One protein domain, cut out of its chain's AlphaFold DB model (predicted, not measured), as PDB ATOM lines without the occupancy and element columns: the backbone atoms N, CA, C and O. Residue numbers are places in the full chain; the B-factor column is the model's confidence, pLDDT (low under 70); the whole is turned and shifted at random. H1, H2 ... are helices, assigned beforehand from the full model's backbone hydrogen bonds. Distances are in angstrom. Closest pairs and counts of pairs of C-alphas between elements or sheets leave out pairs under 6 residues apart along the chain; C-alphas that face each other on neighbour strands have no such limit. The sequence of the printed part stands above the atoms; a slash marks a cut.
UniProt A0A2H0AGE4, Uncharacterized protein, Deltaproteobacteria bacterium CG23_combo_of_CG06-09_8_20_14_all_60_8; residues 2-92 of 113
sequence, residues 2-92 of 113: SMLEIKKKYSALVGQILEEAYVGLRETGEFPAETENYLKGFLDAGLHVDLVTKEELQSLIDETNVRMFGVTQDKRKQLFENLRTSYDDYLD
ATOM      1  N   SER A   2      11.392  15.257   9.968       91.56
ATOM      2  CA  SER A   2      10.895  14.867   8.646       91.56
ATOM      3  C   SER A   2      12.053  14.610   7.677       91.56
ATOM      4  O   SER A   2      13.132  15.181   7.828       91.56
ATOM      5  N   MET A   3      11.825  13.794   6.644       88.44
ATOM      6  CA  MET A   3      12.822  13.533   5.595       88.44
ATOM      7  C   MET A   3      13.334  14.833   4.951       88.44
ATOM      8  O   MET A   3      14.521  14.977   4.673       88.44
ATOM      9  N   LEU A   4      12.450  15.822   4.794       89.88
ATOM     10  CA  LEU A   4      12.794  17.136   4.260       89.88
ATOM     11  C   LEU A   4      13.788  17.897   5.153       89.88
ATOM     12  O   LEU A   4      14.703  18.542   4.650       89.88
ATOM     13  N   GLU A   5      13.630  17.822   6.475       93.81
ATOM     14  CA  GLU A   5      14.571  18.437   7.419       93.81
ATOM     15  C   GLU A   5      15.941  17.754   7.380       93.81
ATOM     16  O   GLU A   5      16.961  18.433   7.485       93.81
ATOM     17  N   ILE A   6      15.976  16.430   7.196       93.31
ATOM     18  CA  ILE A   6      17.227  15.668   7.079       93.31
ATOM     19  C   ILE A   6      17.972  16.083   5.808       93.31
ATOM     20  O   ILE A   6      19.151  16.421   5.891       93.31
ATOM     21  N   LYS A   7      17.279  16.151   4.662       93.19
ATOM     22  CA  LYS A   7      17.866  16.621   3.397       93.19
ATOM     23  C   LYS A   7      18.452  18.026   3.525       93.19
ATOM     24  O   LYS A   7      19.607  18.241   3.178       93.19
ATOM     25  N   LYS A   8      17.700  18.963   4.114       93.44
ATOM     26  CA  LYS A   8      18.180  20.337   4.344       93.44
ATOM     27  C   LYS A   8      19.440  20.382   5.206       93.44
ATOM     28  O   LYS A   8      20.372  21.110   4.880       93.44
ATOM     29  N   LYS A   9      19.477  19.607   6.294       94.69
ATOM     30  CA  LYS A   9      20.661  19.525   7.163       94.69
ATOM     31  C   LYS A   9      21.859  18.939   6.434       94.69
ATOM     32  O   LYS A   9      22.955  19.465   6.572       94.69
ATOM     33  N   TYR A  10      21.644  17.887   5.654       94.50
ATOM     34  CA  TYR A  10      22.692  17.279   4.849       94.50
ATOM     35  C   TYR A  10      23.282  18.275   3.845       94.50
ATOM     36  O   TYR A  10      24.488  18.491   3.857       94.50
ATOM     37  N   SER A  11      22.448  18.954   3.050       92.75
ATOM     38  CA  SER A  11      22.921  19.957   2.087       92.75
ATOM     39  C   SER A  11      23.663  21.111   2.768       92.75
ATOM     40  O   SER A  11      24.691  21.553   2.265       92.75
ATOM     41  N   ALA A  12      23.190  21.567   3.932       94.69
ATOM     42  CA  ALA A  12      23.875  22.602   4.705       94.69
ATOM     43  C   ALA A  12      25.267  22.149   5.179       94.69
ATOM     44  O   ALA A  12      26.227  22.906   5.064       94.69
ATOM     45  N   LEU A  13      25.389  20.907   5.662       94.81
ATOM     46  CA  LEU A  13      26.672  20.334   6.075       94.81
ATOM     47  C   LEU A  13      27.632  20.176   4.896       94.81
ATOM     48  O   LEU A  13      28.791  20.563   5.008       94.81
ATOM     49  N   VAL A  14      27.158  19.664   3.754       94.31
ATOM     50  CA  VAL A  14      27.977  19.566   2.536       94.31
ATOM     51  C   VAL A  14      28.482  20.946   2.115       94.31
ATOM     52  O   VAL A  14      29.670  21.096   1.839       94.31
ATOM     53  N   GLY A  15      27.612  21.962   2.114       93.12
ATOM     54  CA  GLY A  15      27.994  23.340   1.803       93.12
ATOM     55  C   GLY A  15      29.080  23.879   2.738       93.12
ATOM     56  O   GLY A  15      30.061  24.444   2.267       93.12
ATOM     57  N   GLN A  16      28.955  23.634   4.045       93.81
ATOM     58  CA  GLN A  16      29.946  24.062   5.035       93.81
ATOM     59  C   GLN A  16      31.312  23.388   4.826       93.81
ATOM     60  O   GLN A  16      32.335  24.070   4.831       93.81
ATOM     61  N   ILE A  17      31.332  22.069   4.599       92.31
ATOM     62  CA  ILE A  17      32.572  21.314   4.351       92.31
ATOM     63  C   ILE A  17      33.238  21.790   3.049       92.31
ATOM     64  O   ILE A  17      34.458  21.938   2.988       92.31
ATOM     65  N   LEU A  18      32.442  22.057   2.006       93.31
ATOM     66  CA  LEU A  18      32.935  22.602   0.738       93.31
ATOM     67  C   LEU A  18      33.543  23.995   0.903       93.31
ATOM     68  O   LEU A  18      34.593  24.262   0.327       93.31
ATOM     69  N   GLU A  19      32.901  24.882   1.666       92.94
ATOM     70  CA  GLU A  19      33.435  26.217   1.948       92.94
ATOM     71  C   GLU A  19      34.786  26.137   2.657       92.94
ATOM     72  O   GLU A  19      35.737  26.772   2.209       92.94
ATOM     73  N   GLU A  20      34.896  25.322   3.707       90.75
ATOM     74  CA  GLU A  20      36.147  25.117   4.444       90.75
ATOM     75  C   GLU A  20      37.258  24.591   3.527       90.75
ATOM     76  O   GLU A  20      38.364  25.137   3.490       90.75
ATOM     77  N   ALA A  21      36.942  23.594   2.701       89.31
ATOM     78  CA  ALA A  21      37.894  23.074   1.734       89.31
ATOM     79  C   ALA A  21      38.301  24.111   0.677       89.31
ATOM     80  O   ALA A  21      39.458  24.161   0.262       89.31
ATOM     81  N   TYR A  22      37.361  24.949   0.233       90.44
ATOM     82  CA  TYR A  22      37.618  26.010  -0.737       90.44
ATOM     83  C   TYR A  22      38.406  27.179  -0.150       90.44
ATOM     84  O   TYR A  22      39.138  27.819  -0.902       90.44
ATOM     85  N   VAL A  23      38.316  27.437   1.158       89.38
ATOM     86  CA  VAL A  23      39.241  28.348   1.852       89.38
ATOM     87  C   VAL A  23      40.660  27.802   1.751       89.38
ATOM     88  O   VAL A  23      41.525  28.504   1.234       89.38
ATOM     89  N   GLY A  24      40.872  26.534   2.122       84.19
ATOM     90  CA  GLY A  24      42.176  25.879   1.981       84.19
ATOM     91  C   GLY A  24      42.700  25.961   0.548       84.19
ATOM     92  O   GLY A  24      43.773  26.504   0.308       84.19
ATOM     93  N   LEU A  25      41.875  25.570  -0.424       85.38
ATOM     94  CA  LEU A  25      42.215  25.632  -1.845       85.38
ATOM     95  C   LEU A  25      42.556  27.045  -2.331       85.38
ATOM     96  O   LEU A  25      43.408  27.212  -3.198       85.38
ATOM     97  N   ARG A  26      41.886  28.075  -1.810       82.69
ATOM     98  CA  ARG A  26      42.146  29.469  -2.179       82.69
ATOM     99  C   ARG A  26      43.453  29.986  -1.580       82.69
ATOM    100  O   ARG A  26      44.124  30.784  -2.229       82.69
ATOM    101  N   GLU A  27      43.775  29.583  -0.357       82.38
ATOM    102  CA  GLU A  27      44.946  30.064   0.381       82.38
ATOM    103  C   GLU A  27      46.228  29.326  -0.007       82.38
ATOM    104  O   GLU A  27      47.274  29.955  -0.163       82.38
ATOM    105  N   THR A  28      46.155  28.007  -0.188       79.12
ATOM    106  CA  THR A  28      47.321  27.151  -0.451       79.12
ATOM    107  C   THR A  28      47.431  26.720  -1.909       79.12
ATOM    108  O   THR A  28      48.493  26.274  -2.333       79.12
ATOM    109  N   GLY A  29      46.354  26.850  -2.691       78.38
ATOM    110  CA  GLY A  29      46.266  26.292  -4.042       78.38
ATOM    111  C   GLY A  29      45.960  24.792  -4.068       78.38
ATOM    112  O   GLY A  29      45.790  24.235  -5.152       78.38
ATOM    113  N   GLU A  30      45.833  24.145  -2.906       80.00
ATOM    114  CA  GLU A  30      45.602  22.706  -2.779       80.00
ATOM    115  C   GLU A  30      44.347  22.408  -1.958       80.00
ATOM    116  O   GLU A  30      44.043  23.065  -0.962       80.00
ATOM    117  N   PHE A  31      43.604  21.382  -2.371       79.31
ATOM    118  CA  PHE A  31      42.455  20.915  -1.605       79.31
ATOM    119  C   PHE A  31      42.967  20.150  -0.370       79.31
ATOM    120  O   PHE A  31      43.784  19.240  -0.534       79.31
ATOM    121  N   PRO A  32      42.527  20.472   0.859       85.94
ATOM    122  CA  PRO A  32      43.020  19.781   2.048       85.94
ATOM    123  C   PRO A  32      42.678  18.284   2.002       85.94
ATOM    124  O   PRO A  32      41.505  17.914   1.974       85.94
ATOM    125  N   ALA A  33      43.695  17.415   2.013       83.75
ATOM    126  CA  ALA A  33      43.523  15.973   1.794       83.75
ATOM    127  C   ALA A  33      42.610  15.291   2.832       83.75
ATOM    128  O   ALA A  33      41.869  14.360   2.512       83.75
ATOM    129  N   GLU A  34      42.646  15.746   4.086       84.44
ATOM    130  CA  GLU A  34      41.755  15.241   5.137       84.44
ATOM    131  C   GLU A  34      40.291  15.584   4.828       84.44
ATOM    132  O   GLU A  34      39.425  14.706   4.825       84.44
ATOM    133  N   THR A  35      40.030  16.842   4.464       86.06
ATOM    134  CA  THR A  35      38.699  17.323   4.080       86.06
ATOM    135  C   THR A  35      38.209  16.670   2.788       86.06
ATOM    136  O   THR A  35      37.026  16.355   2.688       86.06
ATOM    137  N   GLU A  36      39.091  16.407   1.818       85.25
ATOM    138  CA  GLU A  36      38.755  15.722   0.561       85.25
ATOM    139  C   GLU A  36      38.220  14.312   0.809       85.25
ATOM    140  O   GLU A  36      37.137  13.956   0.337       85.25
ATOM    141  N   ASN A  37      38.963  13.516   1.581       85.69
ATOM    142  CA  ASN A  37      38.592  12.136   1.872       85.69
ATOM    143  C   ASN A  37      37.289  12.066   2.671       85.69
ATOM    144  O   ASN A  37      36.415  11.251   2.363       85.69
ATOM    145  N   TYR A  38      37.143  12.943   3.668       89.12
ATOM    146  CA  TYR A  38      35.922  13.037   4.456       89.12
ATOM    147  C   TYR A  38      34.719  13.431   3.592       89.12
ATOM    148  O   TYR A  38      33.693  12.748   3.611       89.12
ATOM    149  N   LEU A  39      34.855  14.490   2.789       89.38
ATOM    150  CA  LEU A  39      33.797  14.968   1.905       89.38
ATOM    151  C   LEU A  39      33.380  13.880   0.915       89.38
ATOM    152  O   LEU A  39      32.190  13.619   0.774       89.38
ATOM    153  N   LYS A  40      34.335  13.192   0.280       89.69
ATOM    154  CA  LYS A  40      34.044  12.104  -0.660       89.69
ATOM    155  C   LYS A  40      33.214  10.993  -0.013       89.69
ATOM    156  O   LYS A  40      32.180  10.615  -0.558       89.69
ATOM    157  N   GLY A  41      33.618  10.517   1.167       88.56
ATOM    158  CA  GLY A  41      32.869   9.490   1.895       88.56
ATOM    159  C   GLY A  41      31.473   9.958   2.319       88.56
ATOM    160  O   GLY A  41      30.509   9.199   2.233       88.56
ATOM    161  N   PHE A  42      31.346  11.220   2.731       91.81
ATOM    162  CA  PHE A  42      30.066  11.805   3.127       91.81
ATOM    163  C   PHE A  42      29.096  11.942   1.942       91.81
ATOM    164  O   PHE A  42      27.917  11.605   2.070       91.81
ATOM    165  N   LEU A  43      29.601  12.371   0.781       92.38
ATOM    166  CA  LEU A  43      28.840  12.477  -0.465       92.38
ATOM    167  C   LEU A  43      28.379  11.109  -0.977       92.38
ATOM    168  O   LEU A  43      27.203  10.944  -1.312       92.38
ATOM    169  N   ASP A  44      29.280  10.124  -0.990       90.50
ATOM    170  CA  ASP A  44      28.969   8.754  -1.409       90.50
ATOM    171  C   ASP A  44      27.896   8.129  -0.509       90.50
ATOM    172  O   ASP A  44      26.960   7.500  -1.006       90.50
ATOM    173  N   ALA A  45      27.971   8.351   0.807       92.56
ATOM    174  CA  ALA A  45      26.950   7.886   1.740       92.56
ATOM    175  C   ALA A  45      25.583   8.525   1.454       92.56
ATOM    176  O   ALA A  45      24.581   7.813   1.393       92.56
ATOM    177  N   GLY A  46      25.535   9.845   1.235       91.25
ATOM    178  CA  GLY A  46      24.297  10.564   0.928       91.25
ATOM    179  C   GLY A  46      23.634  10.110  -0.375       91.25
ATOM    180  O   GLY A  46      22.407  10.007  -0.426       91.25
ATOM    181  N   LEU A  47      24.433   9.787  -1.397       89.88
ATOM    182  CA  LEU A  47      23.952   9.176  -2.640       89.88
ATOM    183  C   LEU A  47      23.439   7.751  -2.411       89.88
ATOM    184  O   LEU A  47      22.390   7.389  -2.928       89.88
ATOM    185  N   HIS A  48      24.159   6.943  -1.630       94.38
ATOM    186  CA  HIS A  48      23.804   5.543  -1.392       94.38
ATOM    187  C   HIS A  48      22.476   5.372  -0.642       94.38
ATOM    188  O   HIS A  48      21.786   4.375  -0.834       94.38
ATOM    189  N   VAL A  49      22.116   6.336   0.208       93.12
ATOM    190  CA  VAL A  49      20.844   6.334   0.948       93.12
ATOM    191  C   VAL A  49      19.737   7.156   0.272       93.12
ATOM    192  O   VAL A  49      18.741   7.474   0.923       93.12
ATOM    193  N   ASP A  50      19.916   7.550  -0.995       91.19
ATOM    194  CA  ASP A  50      18.981   8.384  -1.773       91.19
ATOM    195  C   ASP A  50      18.574   9.692  -1.061       91.19
ATOM    196  O   ASP A  50      17.479  10.250  -1.243       91.19
ATOM    197  N   LEU A  51      19.463  10.220  -0.215       92.00
ATOM    198  CA  LEU A  51      19.212  11.466   0.500       92.00
ATOM    199  C   LEU A  51      19.311  12.663  -0.451       92.00
ATOM    200  O   LEU A  51      18.589  13.647  -0.286       92.00
ATOM    201  N   VAL A  52      20.149  12.543  -1.474       91.50
ATOM    202  CA  VAL A  52      20.427  13.563  -2.480       91.50
ATOM    203  C   VAL A  52      20.652  12.895  -3.838       91.50
ATOM    204  O   VAL A  52      21.112  11.754  -3.886       91.50
ATOM    205  N   THR A  53      20.348  13.581  -4.938       91.62
ATOM    206  CA  THR A  53      20.722  13.114  -6.282       91.62
ATOM    207  C   THR A  53      22.087  13.652  -6.714       91.62
ATOM    208  O   THR A  53      22.642  14.582  -6.123       91.62
ATOM    209  N   LYS A  54      22.647  13.087  -7.787       90.19
ATOM    210  CA  LYS A  54      23.899  13.598  -8.365       90.19
ATOM    211  C   LYS A  54      23.743  15.032  -8.870       90.19
ATOM    212  O   LYS A  54      24.664  15.826  -8.729       90.19
ATOM    213  N   GLU A  55      22.581  15.366  -9.418       91.69
ATOM    214  CA  GLU A  55      22.265  16.693  -9.949       91.69
ATOM    215  C   GLU A  55      22.155  17.726  -8.822       91.69
ATOM    216  O   GLU A  55      22.708  18.821  -8.931       91.69
ATOM    217  N   GLU A  56      21.497  17.369  -7.715       91.62
ATOM    218  CA  GLU A  56      21.405  18.215  -6.518       91.62
ATOM    219  C   GLU A  56      22.792  18.471  -5.904       91.62
ATOM    220  O   GLU A  56      23.114  19.606  -5.553       91.62
ATOM    221  N   LEU A  57      23.641  17.439  -5.823       91.25
ATOM    222  CA  LEU A  57      25.024  17.591  -5.367       91.25
ATOM    223  C   LEU A  57      25.847  18.477  -6.297       91.25
ATOM    224  O   LEU A  57      26.525  19.383  -5.822       91.25
ATOM    225  N   GLN A  58      25.783  18.242  -7.608       90.00
ATOM    226  CA  GLN A  58      26.519  19.042  -8.583       90.00
ATOM    227  C   GLN A  58      26.128  20.520  -8.481       90.00
ATOM    228  O   GLN A  58      27.003  21.381  -8.416       90.00
ATOM    229  N   SER A  59      24.827  20.795  -8.355       92.69
ATOM    230  CA  SER A  59      24.298  22.152  -8.184       92.69
ATOM    231  C   SER A  59      24.850  22.811  -6.919       92.69
ATOM    232  O   SER A  59      25.324  23.942  -6.970       92.69
ATOM    233  N   LEU A  60      24.887  22.085  -5.797       92.75
ATOM    234  CA  LEU A  60      25.433  22.592  -4.537       92.75
ATOM    235  C   LEU A  60      26.934  22.917  -4.624       92.75
ATOM    236  O   LEU A  60      27.385  23.928  -4.074       92.75
ATOM    237  N   ILE A  61      27.713  22.077  -5.314       90.81
ATOM    238  CA  ILE A  61      29.148  22.317  -5.520       90.81
ATOM    239  C   ILE A  61      29.342  23.534  -6.435       90.81
ATOM    240  O   ILE A  61      30.159  24.402  -6.127       90.81
ATOM    241  N   ASP A  62      28.569  23.647  -7.518       91.69
ATOM    242  CA  ASP A  62      28.642  24.773  -8.453       91.69
ATOM    243  C   ASP A  62      28.255  26.105  -7.806       91.69
ATOM    244  O   ASP A  62      28.990  27.086  -7.934       91.69
ATOM    245  N   GLU A  63      27.160  26.137  -7.046       93.88
ATOM    246  CA  GLU A  63      26.735  27.314  -6.283       93.88
ATOM    247  C   GLU A  63      27.803  27.738  -5.272       93.88
ATOM    248  O   GLU A  63      28.173  28.915  -5.188       93.88
ATOM    249  N   THR A  64      28.360  26.774  -4.536       91.94
ATOM    250  CA  THR A  64      29.420  27.047  -3.561       91.94
ATOM    251  C   THR A  64      30.686  27.553  -4.245       91.94
ATOM    252  O   THR A  64      31.307  28.501  -3.767       91.94
ATOM    253  N   ASN A  65      31.037  26.995  -5.403       91.81
ATOM    254  CA  ASN A  65      32.183  27.424  -6.190       91.81
ATOM    255  C   ASN A  65      32.026  28.864  -6.687       91.81
ATOM    256  O   ASN A  65      32.936  29.674  -6.516       91.81
ATOM    257  N   VAL A  66      30.879  29.194  -7.282       92.69
ATOM    258  CA  VAL A  66      30.596  30.552  -7.765       92.69
ATOM    259  C   VAL A  66      30.623  31.546  -6.610       92.69
ATOM    260  O   VAL A  66      31.221  32.610  -6.738       92.69
ATOM    261  N   ARG A  67      30.057  31.197  -5.455       92.50
ATOM    262  CA  ARG A  67      30.094  32.051  -4.263       92.50
ATOM    263  C   ARG A  67      31.516  32.288  -3.742       92.50
ATOM    264  O   ARG A  67      31.831  33.410  -3.360       92.50
ATOM    265  N   MET A  68      32.366  31.260  -3.731       90.38
ATOM    266  CA  MET A  68      33.725  31.343  -3.173       90.38
ATOM    267  C   MET A  68      34.743  31.976  -4.128       90.38
ATOM    268  O   MET A  68      35.647  32.683  -3.682       90.38
ATOM    269  N   PHE A  69      34.607  31.738  -5.435       88.31
ATOM    270  CA  PHE A  69      35.596  32.139  -6.442       88.31
ATOM    271  C   PHE A  69      35.076  33.164  -7.460       88.31
ATOM    272  O   PHE A  69      35.859  33.677  -8.254       88.31
ATOM    273  N   GLY A  70      33.773  33.458  -7.480       91.44
ATOM    274  CA  GLY A  70      33.154  34.393  -8.429       91.44
ATOM    275  C   GLY A  70      33.101  33.898  -9.879       91.44
ATOM    276  O   GLY A  70      32.718  34.651 -10.771       91.44
ATOM    277  N   VAL A  71      33.496  32.650 -10.138       90.94
ATOM    278  CA  VAL A  71      33.580  32.041 -11.474       90.94
ATOM    279  C   VAL A  71      33.028  30.616 -11.451       90.94
ATOM    280  O   VAL A  71      32.879  30.023 -10.384       90.94
ATOM    281  N   THR A  72      32.735  30.039 -12.618       91.25
ATOM    282  CA  THR A  72      32.317  28.630 -12.729       91.25
ATOM    283  C   THR A  72      33.480  27.674 -12.451       91.25
ATOM    284  O   THR A  72      34.648  28.067 -12.529       91.25
ATOM    285  N   GLN A  73      33.187  26.404 -12.147       84.88
ATOM    286  CA  GLN A  73      34.229  25.389 -11.940       84.88
ATOM    287  C   GLN A  73      35.119  25.217 -13.170       84.88
ATOM    288  O   GLN A  73      36.339  25.186 -13.038       84.88
ATOM    289  N   ASP A  74      34.525  25.164 -14.362       85.38
ATOM    290  CA  ASP A  74      35.274  25.025 -15.614       85.38
ATOM    291  C   ASP A  74      36.195  26.217 -15.844       85.38
ATOM    292  O   ASP A  74      37.368  26.053 -16.184       85.38
ATOM    293  N   LYS A  75      35.697  27.434 -15.583       85.06
ATOM    294  CA  LYS A  75      36.524  28.631 -15.707       85.06
ATOM    295  C   LYS A  75      37.642  28.642 -14.671       85.06
ATOM    296  O   LYS A  75      38.758  29.033 -14.998       85.06
ATOM    297  N   ARG A  76      37.366  28.177 -13.450       83.56
ATOM    298  CA  ARG A  76      38.378  28.018 -12.405       83.56
ATOM    299  C   ARG A  76      39.457  27.027 -12.838       83.56
ATOM    300  O   ARG A  76      40.623  27.395 -12.797       83.56
ATOM    301  N   LYS A  77      39.095  25.831 -13.313       81.06
ATOM    302  CA  LYS A  77      40.053  24.829 -13.820       81.06
ATOM    303  C   LYS A  77      40.967  25.419 -14.892       81.06
ATOM    304  O   LYS A  77      42.177  25.350 -14.740       81.06
ATOM    305  N   GLN A  78      40.400  26.110 -15.882       79.56
ATOM    306  CA  GLN A  78      41.183  26.787 -16.921       79.56
ATOM    307  C   GLN A  78      42.135  27.848 -16.352       79.56
ATOM    308  O   GLN A  78      43.270  27.958 -16.799       79.56
ATOM    309  N   LEU A  79      41.694  28.654 -15.379       74.25
ATOM    310  CA  LEU A  79      42.553  29.658 -14.745       74.25
ATOM    311  C   LEU A  79      43.732  29.002 -14.017       74.25
ATOM    312  O   LEU A  79      44.862  29.442 -14.205       74.25
ATOM    313  N   PHE A  80      43.485  27.944 -13.242       68.50
ATOM    314  CA  PHE A  80      44.532  27.213 -12.521       68.50
ATOM    315  C   PHE A  80      45.483  26.459 -13.460       68.50
ATOM    316  O   PHE A  80      46.690  26.487 -13.238       68.50
ATOM    317  N   GLU A  81      44.979  25.840 -14.529       64.75
ATOM    318  CA  GLU A  81      45.813  25.213 -15.562       64.75
ATOM    319  C   GLU A  81      46.709  26.247 -16.252       64.75
ATOM    320  O   GLU A  81      47.913  26.037 -16.354       64.75
ATOM    321  N   ASN A  82      46.158  27.403 -16.634       56.78
ATOM    322  CA  ASN A  82      46.936  28.491 -17.230       56.78
ATOM    323  C   ASN A  82      47.982  29.062 -16.259       56.78
ATOM    324  O   ASN A  82      49.084  29.404 -16.680       56.78
ATOM    325  N   LEU A  83      47.660  29.152 -14.964       55.56
ATOM    326  CA  LEU A  83      48.602  29.538 -13.908       55.56
ATOM    327  C   LEU A  83      49.742  28.524 -13.770       55.56
ATOM    328  O   LEU A  83      50.895  28.930 -13.651       55.56
ATOM    329  N   ARG A  84      49.437  27.221 -13.814       51.75
ATOM    330  CA  ARG A  84      50.443  26.158 -13.722       51.75
ATOM    331  C   ARG A  84      51.366  26.156 -14.934       51.75
ATOM    332  O   ARG A  84      52.575  26.177 -14.752       51.75
ATOM    333  N   THR A  85      50.808  26.243 -16.141       49.72
ATOM    334  CA  THR A  85      51.586  26.385 -17.380       49.72
ATOM    335  C   THR A  85      52.458  27.638 -17.338       49.72
ATOM    336  O   THR A  85      53.651  27.563 -17.595       49.72
ATOM    337  N   SER A  86      51.913  28.779 -16.902       54.44
ATOM    338  CA  SER A  86      52.689  30.016 -16.751       54.44
ATOM    339  C   SER A  86      53.806  29.911 -15.702       54.44
ATOM    340  O   SER A  86      54.792  30.643 -15.802       54.44
ATOM    341  N   TYR A  87      53.647  29.073 -14.676       54.41
ATOM    342  CA  TYR A  87      54.668  28.842 -13.656       54.41
ATOM    343  C   TYR A  87      55.753  27.882 -14.150       54.41
ATOM    344  O   TYR A  87      56.931  28.158 -13.940       54.41
ATOM    345  N   ASP A  88      55.378  26.816 -14.854       58.09
ATOM    346  CA  ASP A  88      56.321  25.904 -15.508       58.09
ATOM    347  C   ASP A  88      57.158  26.663 -16.558       58.09
ATOM    348  O   ASP A  88      58.385  26.604 -16.517       58.09
ATOM    349  N   ASP A  89      56.531  27.521 -17.374       62.41
ATOM    350  CA  ASP A  89      57.227  28.415 -18.314       62.41
ATOM    351  C   ASP A  89      58.190  29.384 -17.590       62.41
ATOM    352  O   ASP A  89      59.303  29.656 -18.050       62.41
ATOM    353  N   TYR A  90      57.801  29.900 -16.416       56.28
ATOM    354  CA  TYR A  90      58.689  30.698 -15.561       56.28
ATOM    355  C   TYR A  90      59.865  29.869 -15.021       56.28
ATOM    356  O   TYR A  90      60.977  30.391 -14.877       56.28
ATOM    357  N   LEU A  91      59.646  28.583 -14.731       61.38
ATOM    358  CA  LEU A  91      60.667  27.638 -14.290       61.38
ATOM    359  C   LEU A  91      61.558  27.091 -15.424       61.38
ATOM    360  O   LEU A  91      62.626  26.555 -15.118       61.38
ATOM    361  N   ASP A  92      61.205  27.282 -16.690       65.12
ATOM    362  CA  ASP A  92      62.052  26.919 -17.835       65.12
ATOM    363  C   ASP A  92      63.069  28.013 -18.193       65.12
ATOM    364  O   ASP A  92      64.144  27.746 -18.734       65.12
TER     365      ASP A  92
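This is residues 2 to 92 of the 113 residues of an uncharacterized protein of Deltaproteobacteria bacterium CG23_combo_of_CG06-09_8_20_14_all_60_8 (UniProt A0A2H0AGE4). The long helix H1 has H2 folded back beside it as a hairpin and H3 packed slantwise on it, while H4 turns away from the end of H3 as an arm whose residues 81 to 92 stick out. The printed part has 91 residues with four named helices, H1, H2, H3 and H4 in that order, and no named strand: the class is all helix. It is loose, with a radius of gyration of the C-alphas of 15.5 A, and spans 58 by 24 by 19 A, the arm adding to the length.

Begin with H1, residues 3 to 28, which with its residues 10 to 21 alone touches H2, residues 33 to 48. This helical hairpin runs opposite ways at a shallow tilt of 23 degrees; its closest C-alphas, Ala 21 and Thr 35, are 6.3 A apart. With residues 11 to 22 alone H1 touches H3, residues 54 to 69, the same way at a steep tilt of 41 degrees; the closest C-alphas, Gly 15 and Thr 64, are 6.7 A apart. H2 and H3 are close but not clearly touching, the C-alphas of Leu 47 and Lys 54 being closest at 7.2 A. Residues 62 to 69 of H3 touch residues 73 to 76 of H4, residues 73 to 92, at a steep tilt of 55 degrees; the closest C-alphas, Asn 65 and Gln 73, are 6.4 A apart. H4 is apart from H1 and H2. In H1, H2, H3 and H4 every O i to N i+4 pair is within hydrogen-bond range.

Find C-alpha 3 at (12.822, 13.533, 5.595); from there H1 runs 37.6 A to C-alpha 28. H2 measures 22.5 A and H3 22.0 A. H4 runs 28.5 A to C-alpha 92 at (62.052, 26.919, -17.835).

The C-alphas farthest apart, Ser 2 and Asp 92, are 58.9 A apart. The printed part has no cut, and its three links are tight. Look for low confidence at residues 80 to 92, with pLDDT under 70.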